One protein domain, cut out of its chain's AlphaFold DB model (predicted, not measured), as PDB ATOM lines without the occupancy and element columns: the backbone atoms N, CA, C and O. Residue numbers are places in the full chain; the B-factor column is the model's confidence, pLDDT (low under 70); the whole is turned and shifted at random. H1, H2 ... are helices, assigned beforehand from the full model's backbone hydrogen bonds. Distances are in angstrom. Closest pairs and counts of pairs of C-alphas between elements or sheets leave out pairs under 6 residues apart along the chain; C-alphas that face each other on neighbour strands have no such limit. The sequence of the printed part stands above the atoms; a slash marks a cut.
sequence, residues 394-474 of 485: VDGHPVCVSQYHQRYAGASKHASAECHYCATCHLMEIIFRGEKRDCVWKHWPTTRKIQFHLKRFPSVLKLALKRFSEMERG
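This is residues 394 to 474 of the 485 residues of an uncharacterized protein of Leptomonas seymouri (UniProt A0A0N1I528). Three helices gather at one end of a loop-rich domain: H3 and H4 fold back on each other as a helical hairpin, and H2 packs on H4 at a steep tilt. The other end is made of loops, residues 394 to 404 and 409 to 422, with the short helix H1 between them along the chain and packed on H2. The printed part has 81 residues with four named helices, in the order H1, H2, H3, H4, and no named strand. The class is all helix, though under half of the residues, 38 of the 81, are in named elements. The whole is compact, with a radius of gyration of the C-alphas of 12.3 A and spans of 39 by 26 by 19 A.

The longest helix, H4, holds residues 458 to 472. It touches H3, residues 447 to 454, with the closest C-alphas those of Leu 454 and Leu 461, 5.2 A apart. H3 and H4 form a helical hairpin and run opposite ways at a shallow tilt of 33 degrees, only just short of steep. H2, residues 423 to 433, is the hub and touches the three other helices. It touches H4 most closely at the C-alphas of Ile 431 and Phe 468, 6.3 A apart, and the two run the same way at a steep tilt of 63 degrees. H2 and H3 only just touch, with 3 pairs of C-alphas within 8 A; the closest are those of Thr 424 and His 453, 5.6 A apart, and the lines are about perpendicular at 73 degrees. The helix packing is mostly crossed, but only just: of three touching pairs with a tilt, one is at a shallow tilt. H1, residues 405 to 408, only just touches H2, with 3 pairs of C-alphas within 8 A, the closest those of His 405 and Cys 425, 5.9 A apart. H1 is apart from H4. In H2, H3 and H4 every O i to N i+4 pair is within hydrogen-bond range; H1 is too short for such a pair, and its 1 pair of O i to N i+3 is not within range.

H4 measures 20.7 A from first to last C-alpha and ends at C-alpha 472, (534.714, 234.305, 477.996). H3 measures 10.5 A and H2 15.1 A, the latter from C-alpha 423 at (527.029, 250.121, 486.708). H1 measures 5.6 A and begins at C-alpha 405, (534.485, 254.736, 491.758).

The C-alphas of Asp 395 and Arg 473 are the two farthest apart, at 40.4 A. The links H1 to H2 and H2 to H3 are long, with 14 and 13 residues; the link H3 to H4 is tight. The printed part has no cut. Its mean pLDDT is 92.6, and no printed residue is under 70.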
ATOM      1  N   VAL A 394     523.847 259.709 499.575       76.94
ATOM      2  CA  VAL A 394     523.956 261.017 498.924       76.94
ATOM      3  C   VAL A 394     522.738 261.114 498.019       76.94
ATOM      4  O   VAL A 394     522.458 260.180 497.266       76.94
ATOM      5  N   ASP A 395     521.962 262.185 498.173       82.75
ATOM      6  CA  ASP A 395     520.716 262.429 497.435       82.75
ATOM      7  C   ASP A 395     519.721 261.248 497.483       82.75
ATOM      8  O   ASP A 395     519.082 260.894 496.496       82.75
ATOM      9  N   GLY A 396     519.621 260.585 498.644       87.25
ATOM     10  CA  GLY A 396     518.725 259.440 498.865       87.25
ATOM     11  C   GLY A 396     519.214 258.098 498.299       87.25
ATOM     12  O   GLY A 396     518.625 257.064 498.613       87.25
ATOM     13  N   HIS A 397     520.313 258.072 497.543       87.88
ATOM     14  CA  HIS A 397     520.879 256.847 496.974       87.88
ATOM     15  C   HIS A 397     522.094 256.339 497.772       87.88
ATOM     16  O   HIS A 397     522.854 257.141 498.323       87.88
ATOM     17  N   PRO A 398     522.322 255.012 497.844       91.88
ATOM     18  CA  PRO A 398     523.496 254.460 498.512       91.88
ATOM     19  C   PRO A 398     524.784 254.835 497.764       91.88
ATOM     20  O   PRO A 398     524.866 254.753 496.535       91.88
ATOM     21  N   VAL A 399     525.823 255.216 498.509       94.69
ATOM     22  CA  VAL A 399     527.150 255.486 497.935       94.69
ATOM     23  C   VAL A 399     527.753 254.197 497.367       94.69
ATOM     24  O   VAL A 399     527.684 253.127 497.972       94.69
ATOM     25  N   CYS A 400     528.365 254.293 496.185       95.12
ATOM     26  CA  CYS A 400     529.059 253.169 495.566       95.12
ATOM     27  C   CYS A 400     530.352 252.842 496.333       95.12
ATOM     28  O   CYS A 400     531.251 253.674 496.416       95.12
ATOM     29  N   VAL A 401     530.477 251.610 496.837       95.44
ATOM     30  CA  VAL A 401     531.603 251.196 497.705       95.44
ATOM     31  C   VAL A 401     532.826 250.655 496.948       95.44
ATOM     32  O   VAL A 401     533.745 250.111 497.552       95.44
ATOM     33  N   SER A 402     532.840 250.756 495.618       95.12
ATOM     34  CA  SER A 402     533.934 250.243 494.786       95.12
ATOM     35  C   SER A 402     535.139 251.181 494.801       95.12
ATOM     36  O   SER A 402     535.005 252.379 494.549       95.12
ATOM     37  N   GLN A 403     536.342 250.623 494.951       94.75
ATOM     38  CA  GLN A 403     537.596 251.379 494.814       94.75
ATOM     39  C   GLN A 403     537.771 252.016 493.419       94.75
ATOM     40  O   GLN A 403     538.502 252.993 493.256       94.75
ATOM     41  N   TYR A 404     537.085 251.482 492.404       95.38
ATOM     42  CA  TYR A 404     537.101 252.003 491.040       95.38
ATOM     43  C   TYR A 404     536.280 253.289 490.887       95.38
ATOM     44  O   TYR A 404     536.431 253.984 489.882       95.38
ATOM     45  N   HIS A 405     535.432 253.630 491.864       95.69
ATOM     46  CA  HIS A 405     534.485 254.736 491.758       95.69
ATOM     47  C   HIS A 405     535.169 256.091 491.577       95.69
ATOM     48  O   HIS A 405     534.909 256.779 490.594       95.69
ATOM     49  N   GLN A 406     536.120 256.419 492.454       94.62
ATOM     50  CA  GLN A 406     536.866 257.681 492.414       94.62
ATOM     51  C   GLN A 406     537.679 257.873 491.117       94.62
ATOM     52  O   GLN A 406     538.013 258.999 490.765       94.62
ATOM     53  N   ARG A 407     538.018 256.780 490.412       93.62
ATOM     54  CA  ARG A 407     538.875 256.800 489.214       93.62
ATOM     55  C   ARG A 407     538.091 256.758 487.902       93.62
ATOM     56  O   ARG A 407     538.480 257.421 486.946       93.62
ATOM     57  N   TYR A 408     537.018 255.965 487.842       94.56
ATOM     58  CA  TYR A 408     536.347 255.599 486.584       94.56
ATOM     59  C   TYR A 408     534.845 255.919 486.546       94.56
ATOM     60  O   TYR A 408     534.209 255.745 485.504       94.56
ATOM     61  N   ALA A 409     534.267 256.422 487.639       94.19
ATOM     62  CA  ALA A 409     532.911 256.962 487.674       94.19
ATOM     63  C   ALA A 409     532.933 258.479 487.936       94.19
ATOM     64  O   ALA A 409     533.900 259.028 488.454       94.19
ATOM     65  N   GLY A 410     531.862 259.175 487.549       92.19
ATOM     66  CA  GLY A 410     531.652 260.562 487.974       92.19
ATOM     67  C   GLY A 410     531.040 260.596 489.374       92.19
ATOM     68  O   GLY A 410     530.212 259.742 489.675       92.19
ATOM     69  N   ALA A 411     531.387 261.601 490.183       92.12
ATOM     70  CA  ALA A 411     530.933 261.730 491.575       92.12
ATOM     71  C   ALA A 411     529.399 261.775 491.757       92.12
ATOM     72  O   ALA A 411     528.902 261.469 492.832       92.12
ATOM     73  N   SER A 412     528.640 262.111 490.707       92.12
ATOM     74  CA  SER A 412     527.169 262.067 490.690       92.12
ATOM     75  C   SER A 412     526.576 260.677 490.406       92.12
ATOM     76  O   SER A 412     525.358 260.525 490.320       92.12
ATOM     77  N   LYS A 413     527.405 259.645 490.201       92.38
ATOM     78  CA  LYS A 413     526.942 258.262 490.051       92.38
ATOM     79  C   LYS A 413     526.870 257.600 491.421       92.38
ATOM     80  O   LYS A 413     527.834 257.591 492.167       92.38
ATOM     81  N   HIS A 414     525.749 256.964 491.709       92.75
ATOM     82  CA  HIS A 414     525.506 256.235 492.952       92.75
ATOM     83  C   HIS A 414     525.325 254.736 492.680       92.75
ATOM     84  O   HIS A 414     525.242 254.294 491.527       92.75
ATOM     85  N   ALA A 415     525.306 253.942 493.746       92.38
ATOM     86  CA  ALA A 415     524.876 252.552 493.693       92.38
ATOM     87  C   ALA A 415     523.343 252.479 493.523       92.38
ATOM     88  O   ALA A 415     522.629 253.396 493.930       92.38
ATOM     89  N   SER A 416     522.824 251.411 492.910       86.94
ATOM     90  CA  SER A 416     521.371 251.181 492.904       86.94
ATOM     91  C   SER A 416     520.925 250.608 494.253       86.94
ATOM     92  O   SER A 416     521.735 250.051 494.993       86.94
ATOM     93  N   ALA A 417     519.633 250.703 494.582       85.94
ATOM     94  CA  ALA A 417     519.098 250.172 495.843       85.94
ATOM     95  C   ALA A 417     519.434 248.679 496.071       85.94
ATOM     96  O   ALA A 417     519.618 248.244 497.203       85.94
ATOM     97  N   GLU A 418     519.574 247.913 494.986       87.69
ATOM     98  CA  GLU A 418     519.837 246.469 494.991       87.69
ATOM     99  C   GLU A 418     521.288 246.109 494.616       87.69
ATOM    100  O   GLU A 418     521.610 244.940 494.387       87.69
ATOM    101  N   CYS A 419     522.189 247.090 494.496       91.12
ATOM    102  CA  CYS A 419     523.581 246.834 494.151       91.12
ATOM    103  C   CYS A 419     524.537 247.824 494.809       91.12
ATOM    104  O   CYS A 419     524.474 249.017 494.551       91.12
ATOM    105  N   HIS A 420     525.525 247.316 495.552       93.00
ATOM    106  CA  HIS A 420     526.569 248.119 496.209       93.00
ATOM    107  C   HIS A 420     527.490 248.902 495.248       93.00
ATOM    108  O   HIS A 420     528.339 249.685 495.686       93.00
ATOM    109  N   TYR A 421     527.341 248.705 493.936       95.06
ATOM    110  CA  TYR A 421     528.157 249.322 492.901       95.06
ATOM    111  C   TYR A 421     527.294 250.094 491.895       95.06
ATOM    112  O   TYR A 421     526.215 249.644 491.514       95.06
ATOM    113  N   CYS A 422     527.792 251.230 491.397       95.19
ATOM    114  CA  CYS A 422     527.242 251.817 490.176       95.19
ATOM    115  C   CYS A 422     527.606 250.930 488.967       95.19
ATOM    116  O   CYS A 422     528.587 250.187 489.020       95.19
ATOM    117  N   ALA A 423     526.861 251.020 487.861       93.75
ATOM    118  CA  ALA A 423     527.029 250.121 486.708       93.75
ATOM    119  C   ALA A 423     528.476 250.041 486.167       93.75
ATOM    120  O   ALA A 423     528.975 248.946 485.908       93.75
ATOM    121  N   THR A 424     529.184 251.178 486.057       95.81
ATOM    122  CA  THR A 424     530.599 251.201 485.635       95.81
ATOM    123  C   THR A 424     531.499 250.478 486.638       95.81
ATOM    124  O   THR A 424     532.345 249.681 486.243       95.81
ATOM    125  N   CYS A 425     531.312 250.726 487.935       96.38
ATOM    126  CA  CYS A 425     532.098 250.090 488.986       96.38
ATOM    127  C   CYS A 425     531.855 248.586 489.061       96.38
ATOM    128  O   CYS A 425     532.816 247.839 489.169       96.38
ATOM    129  N   HIS A 426     530.607 248.131 488.941       95.75
ATOM    130  CA  HIS A 426     530.294 246.703 488.974       95.75
ATOM    131  C   HIS A 426     531.014 245.953 487.849       95.75
ATOM    132  O   HIS A 426     531.656 244.933 488.079       95.75
ATOM    133  N   LEU A 427     530.973 246.510 486.637       95.56
ATOM    134  CA  LEU A 427     531.679 245.972 485.481       95.56
ATOM    135  C   LEU A 427     533.201 245.898 485.720       95.56
ATOM    136  O   LEU A 427     533.832 244.924 485.311       95.56
ATOM    137  N   MET A 428     533.779 246.874 486.430       96.12
ATOM    138  CA  MET A 428     535.185 246.837 486.844       96.12
ATOM    139  C   MET A 428     535.465 245.762 487.908       96.12
ATOM    140  O   MET A 428     536.424 245.015 487.747       96.12
ATOM    141  N   GLU A 429     534.637 245.620 488.949       96.00
ATOM    142  CA  GLU A 429     534.810 244.576 489.979       96.00
ATOM    143  C   GLU A 429     534.748 243.159 489.373       96.00
ATOM    144  O   GLU A 429     535.591 242.313 489.681       96.00
ATOM    145  N   ILE A 430     533.825 242.912 488.434       95.06
ATOM    146  CA  ILE A 430     533.725 241.624 487.726       95.06
ATOM    147  C   ILE A 430     534.995 241.360 486.894       95.06
ATOM    148  O   ILE A 430     535.608 240.302 487.020       95.06
ATOM    149  N   ILE A 431     535.432 242.312 486.060       95.88
ATOM    150  CA  ILE A 431     536.542 242.099 485.108       95.88
ATOM    151  C   ILE A 431     537.924 242.126 485.786       95.88
ATOM    152  O   ILE A 431     538.839 241.399 485.385       95.88
ATOM    153  N   PHE A 432     538.126 242.967 486.799       96.12
ATOM    154  CA  PHE A 432     539.442 243.179 487.409       96.12
ATOM    155  C   PHE A 432     539.639 242.422 488.720       96.12
ATOM    156  O   PHE A 432     540.772 242.032 488.994       96.12
ATOM    157  N   ARG A 433     538.572 242.126 489.475       94.81
ATOM    158  CA  ARG A 433     538.647 241.345 490.723       94.81
ATOM    159  C   ARG A 433     537.969 239.979 490.667       94.81
ATOM    160  O   ARG A 433     538.183 239.179 491.570       94.81
ATOM    161  N   GLY A 434     537.227 239.676 489.601       91.50
ATOM    162  CA  GLY A 434     536.524 238.400 489.473       91.50
ATOM    163  C   GLY A 434     535.321 238.286 490.411       91.50
ATOM    164  O   GLY A 434     534.923 237.171 490.739       91.50
ATOM    165  N   GLU A 435     534.756 239.411 490.863       91.56
ATOM    166  CA  GLU A 435     533.615 239.427 491.783       91.56
ATOM    167  C   GLU A 435     532.380 238.809 491.099       91.56
ATOM    168  O   GLU A 435     531.853 239.362 490.136       91.56
ATOM    169  N   LYS A 436     531.902 237.658 491.590       84.56
ATOM    170  CA  LYS A 436     530.769 236.908 491.004       84.56
ATOM    171  C   LYS A 436     529.445 237.097 491.754       84.56
ATOM    172  O   LYS A 436     528.644 236.169 491.806       84.56
ATOM    173  N   ARG A 437     529.210 238.246 492.399       81.44
ATOM    174  CA  ARG A 437     527.925 238.460 493.088       81.44
ATOM    175  C   ARG A 437     526.795 238.543 492.075       81.44
ATOM    176  O   ARG A 437     526.801 239.420 491.211       81.44
ATOM    177  N   ASP A 438     525.804 237.674 492.239       73.50
ATOM    178  CA  ASP A 438     524.567 237.733 491.472       73.50
ATOM    179  C   ASP A 438     523.874 239.074 491.721       73.50
ATOM    180  O   ASP A 438     523.360 239.364 492.802       73.50
ATOM    181  N   CYS A 439     523.896 239.923 490.699       80.12
ATOM    182  CA  CYS A 439     523.219 241.202 490.719       80.12
ATOM    183  C   CYS A 439     521.846 241.058 490.073       80.12
ATOM    184  O   CYS A 439     521.766 240.650 488.914       80.12
ATOM    185  N   VAL A 440     520.792 241.476 490.781       79.06
ATOM    186  CA  VAL A 440     519.397 241.456 490.297       79.06
ATOM    187  C   VAL A 440     519.274 242.082 488.898       79.06
ATOM    188  O   VAL A 440     518.667 241.509 487.998       79.06
ATOM    189  N   TRP A 441     519.983 243.191 488.671       77.12
ATOM    190  CA  TRP A 441     520.025 243.951 487.414       77.12
ATOM    191  C   TRP A 441     520.836 243.310 486.276       77.12
ATOM    192  O   TRP A 441     521.031 243.939 485.236       77.12
ATOM    193  N   LYS A 442     521.367 242.091 486.459       81.31
ATOM    194  CA  LYS A 442     522.200 241.376 485.472       81.31
ATOM    195  C   LYS A 442     523.283 242.285 484.863       81.31
ATOM    196  O   LYS A 442     523.460 242.382 483.643       81.31
ATOM    197  N   HIS A 443     524.065 242.933 485.732       82.12
ATOM    198  CA  HIS A 443     525.220 243.773 485.373       82.12
ATOM    199  C   HIS A 443     526.387 243.004 484.713       82.12
ATOM    200  O   HIS A 443     527.486 243.542 484.593       82.12
ATOM    201  N   TRP A 444     526.149 241.780 484.227       91.62
ATOM    202  CA  TRP A 444     527.132 240.969 483.524       91.62
ATOM    203  C   TRP A 444     527.776 241.758 482.372       91.62
ATOM    204  O   TRP A 444     527.040 242.400 481.598       91.62
ATOM    205  N   PRO A 445     529.117 241.762 482.271       94.50
ATOM    206  CA  PRO A 445     529.819 242.472 481.219       94.50
ATOM    207  C   PRO A 445     529.491 241.892 479.842       94.50
ATOM    208  O   PRO A 445     529.279 240.698 479.669       94.50
ATOM    209  N   THR A 446     529.451 242.780 478.854       95.94
ATOM    210  CA  THR A 446     529.380 242.455 477.428       95.94
ATOM    211  C   THR A 446     530.262 243.449 476.687       95.94
ATOM    212  O   THR A 446     530.414 244.583 477.150       95.94
ATOM    213  N   THR A 447     530.791 243.092 475.519       97.00
ATOM    214  CA  THR A 447     531.628 243.985 474.693       97.00
ATOM    215  C   THR A 447     531.012 245.383 474.526       97.00
ATOM    216  O   THR A 447     531.691 246.384 474.759       97.00
ATOM    217  N   ARG A 448     529.698 245.464 474.254       96.12
ATOM    218  CA  ARG A 448     528.947 246.731 474.143       96.12
ATOM    219  C   ARG A 448     528.906 247.517 475.462       96.12
ATOM    220  O   ARG A 448     529.122 248.727 475.441       96.12
ATOM    221  N   LYS A 449     528.663 246.863 476.609       96.00
ATOM    222  CA  LYS A 449     528.681 247.522 477.933       96.00
ATOM    223  C   LYS A 449     530.086 248.023 478.286       96.00
ATOM    224  O   LYS A 449     530.226 249.170 478.703       96.00
ATOM    225  N   ILE A 450     531.124 247.209 478.078       97.06
ATOM    226  CA  ILE A 450     532.522 247.571 478.368       97.06
ATOM    227  C   ILE A 450     532.921 248.803 477.546       97.06
ATOM    228  O   ILE A 450     533.384 249.795 478.109       97.06
ATOM    229  N   GLN A 451     532.663 248.782 476.233       97.06
ATOM    230  CA  GLN A 451     532.890 249.923 475.341       97.06
ATOM    231  C   GLN A 451     532.130 251.172 475.797       97.06
ATOM    232  O   GLN A 451     532.729 252.236 475.917       97.06
ATOM    233  N   PHE A 452     530.833 251.059 476.100       95.88
ATOM    234  CA  PHE A 452     530.015 252.201 476.510       95.88
ATOM    235  C   PHE A 452     530.496 252.844 477.821       95.88
ATOM    236  O   PHE A 452     530.651 254.067 477.881       95.88
ATOM    237  N   HIS A 453     530.757 252.035 478.852       95.75
ATOM    238  CA  HIS A 453     531.129 252.517 480.184       95.75
ATOM    239  C   HIS A 453     532.586 252.997 480.270       95.75
ATOM    240  O   HIS A 453     532.858 253.944 481.005       95.75
ATOM    241  N   LEU A 454     533.511 252.400 479.506       96.12
ATOM    242  CA  LEU A 454     534.946 252.709 479.575       96.12
ATOM    243  C   LEU A 454     535.467 253.561 478.404       96.12
ATOM    244  O   LEU A 454     536.662 253.836 478.351       96.12
ATOM    245  N   LYS A 455     534.605 254.066 477.504       96.75
ATOM    246  CA  LYS A 455     535.010 254.905 476.349       96.75
ATOM    247  C   LYS A 455     535.891 256.116 476.686       96.75
ATOM    248  O   LYS A 455     536.631 256.579 475.827       96.75
ATOM    249  N   ARG A 456     535.805 256.647 477.913       96.00
ATOM    250  CA  ARG A 456     536.616 257.790 478.379       96.00
ATOM    251  C   ARG A 456     538.021 257.392 478.856       96.00
ATOM    252  O   ARG A 456     538.822 258.274 479.126       96.00
ATOM    253  N   PHE A 457     538.316 256.094 478.941       95.25
ATOM    254  CA  PHE A 457     539.556 255.540 479.485       95.25
ATOM    255  C   PHE A 457     540.141 254.489 478.516       95.25
ATOM    256  O   PHE A 457     540.030 253.291 478.777       95.25
ATOM    257  N   PRO A 458     540.734 254.886 477.369       95.50
ATOM    258  CA  PRO A 458     541.076 253.952 476.287       95.50
ATOM    259  C   PRO A 458     542.048 252.826 476.681       95.50
ATOM    260  O   PRO A 458     541.901 251.697 476.211       95.50
ATOM    261  N   SER A 459     543.006 253.105 477.572       95.44
ATOM    262  CA  SER A 459     543.924 252.111 478.150       95.44
ATOM    263  C   SER A 459     543.164 251.042 478.944       95.44
ATOM    264  O   SER A 459     543.299 249.844 478.682       95.44
ATOM    265  N   VAL A 460     542.293 251.484 479.854       95.88
ATOM    266  CA  VAL A 460     541.442 250.635 480.697       95.88
ATOM    267  C   VAL A 460     540.437 249.849 479.859       95.88
ATOM    268  O   VAL A 460     540.265 248.659 480.090       95.88
ATOM    269  N   LEU A 461     539.831 250.467 478.843       96.50
ATOM    270  CA  LEU A 461     538.940 249.811 477.882       96.50
ATOM    271  C   LEU A 461     539.650 248.668 477.143       96.50
ATOM    272  O   LEU A 461     539.129 247.555 477.089       96.50
ATOM    273  N   LYS A 462     540.853 248.912 476.606       96.62
ATOM    274  CA  LYS A 462     541.642 247.887 475.904       96.62
ATOM    275  C   LYS A 462     541.997 246.718 476.828       96.62
ATOM    276  O   LYS A 462     541.873 245.561 476.424       96.62
ATOM    277  N   LEU A 463     542.398 247.007 478.068       96.56
ATOM    278  CA  LEU A 463     542.706 245.987 479.073       96.56
ATOM    279  C   LEU A 463     541.453 245.219 479.525       96.56
ATOM    280  O   LEU A 463     541.497 243.995 479.634       96.56
ATOM    281  N   ALA A 464     540.329 245.908 479.726       96.50
ATOM    282  CA  ALA A 464     539.060 245.308 480.118       96.50
ATOM    283  C   ALA A 464     538.505 244.379 479.031       96.50
ATOM    284  O   ALA A 464     538.063 243.284 479.353       96.50
ATOM    285  N   LEU A 465     538.583 244.764 477.751       97.69
ATOM    286  CA  LEU A 465     538.202 243.898 476.629       97.69
ATOM    287  C   LEU A 465     539.114 242.668 476.510       97.69
ATOM    288  O   LEU A 465     538.618 241.572 476.266       97.69
ATOM    289  N   LYS A 466     540.431 242.820 476.727       97.31
ATOM    290  CA  LYS A 466     541.363 241.680 476.763       97.31
ATOM    291  C   LYS A 466     541.011 240.705 477.895       97.31
ATOM    292  O   LYS A 466     540.895 239.510 477.656       97.31
ATOM    293  N   ARG A 467     540.815 241.211 479.117       96.88
ATOM    294  CA  ARG A 467     540.445 240.386 480.278       96.88
ATOM    295  C   ARG A 467     539.061 239.759 480.118       96.88
ATOM    296  O   ARG A 467     538.866 238.604 480.475       96.88
ATOM    297  N   PHE A 468     538.113 240.477 479.525       96.69
ATOM    298  CA  PHE A 468     536.797 239.934 479.207       96.69
ATOM    299  C   PHE A 468     536.890 238.755 478.224       96.69
ATOM    300  O   PHE A 468     536.338 237.705 478.523       96.69
ATOM    301  N   SER A 469     537.692 238.848 477.154       96.62
ATOM    302  CA  SER A 469     537.898 237.716 476.230       96.62
ATOM    303  C   SER A 469     538.741 236.568 476.810       96.62
ATOM    304  O   SER A 469     538.723 235.451 476.296       96.62
ATOM    305  N   GLU A 470     539.501 236.800 477.883       96.12
ATOM    306  CA  GLU A 470     540.089 235.739 478.715       96.12
ATOM    307  C   GLU A 470     539.002 235.043 479.556       96.12
ATOM    308  O   GLU A 470     538.917 233.814 479.548       96.12
ATOM    309  N   MET A 471     538.112 235.806 480.193       94.56
ATOM    310  CA  MET A 471     536.991 235.289 480.985       94.56
ATOM    311  C   MET A 471     535.940 234.538 480.150       94.56
ATOM    312  O   MET A 471     535.470 233.492 480.589       94.56
ATOM    313  N   GLU A 472     535.606 235.006 478.942       93.50
ATOM    314  CA  GLU A 472     534.714 234.305 477.996       93.50
ATOM    315  C   GLU A 472     535.293 232.949 477.563       93.50
ATOM    316  O   GLU A 472     534.560 231.972 477.425       93.50
ATOM    317  N   ARG A 473     536.625 232.838 477.468       94.69
ATOM    318  CA  ARG A 473     537.334 231.562 477.257       94.69
ATOM    319  C   ARG A 473     537.425 230.688 478.517       94.69
ATOM    320  O   ARG A 473     538.138 229.687 478.508       94.69
ATOM    321  N   GLY A 474     536.742 231.055 479.602       93.25
ATOM    322  CA  GLY A 474     536.728 230.321 480.867       93.25
ATOM    323  C   GLY A 474     537.993 230.478 481.717       93.25
ATOM    324  O   GLY A 474     538.145 229.762 482.708       93.25
TER     325      GLY A 474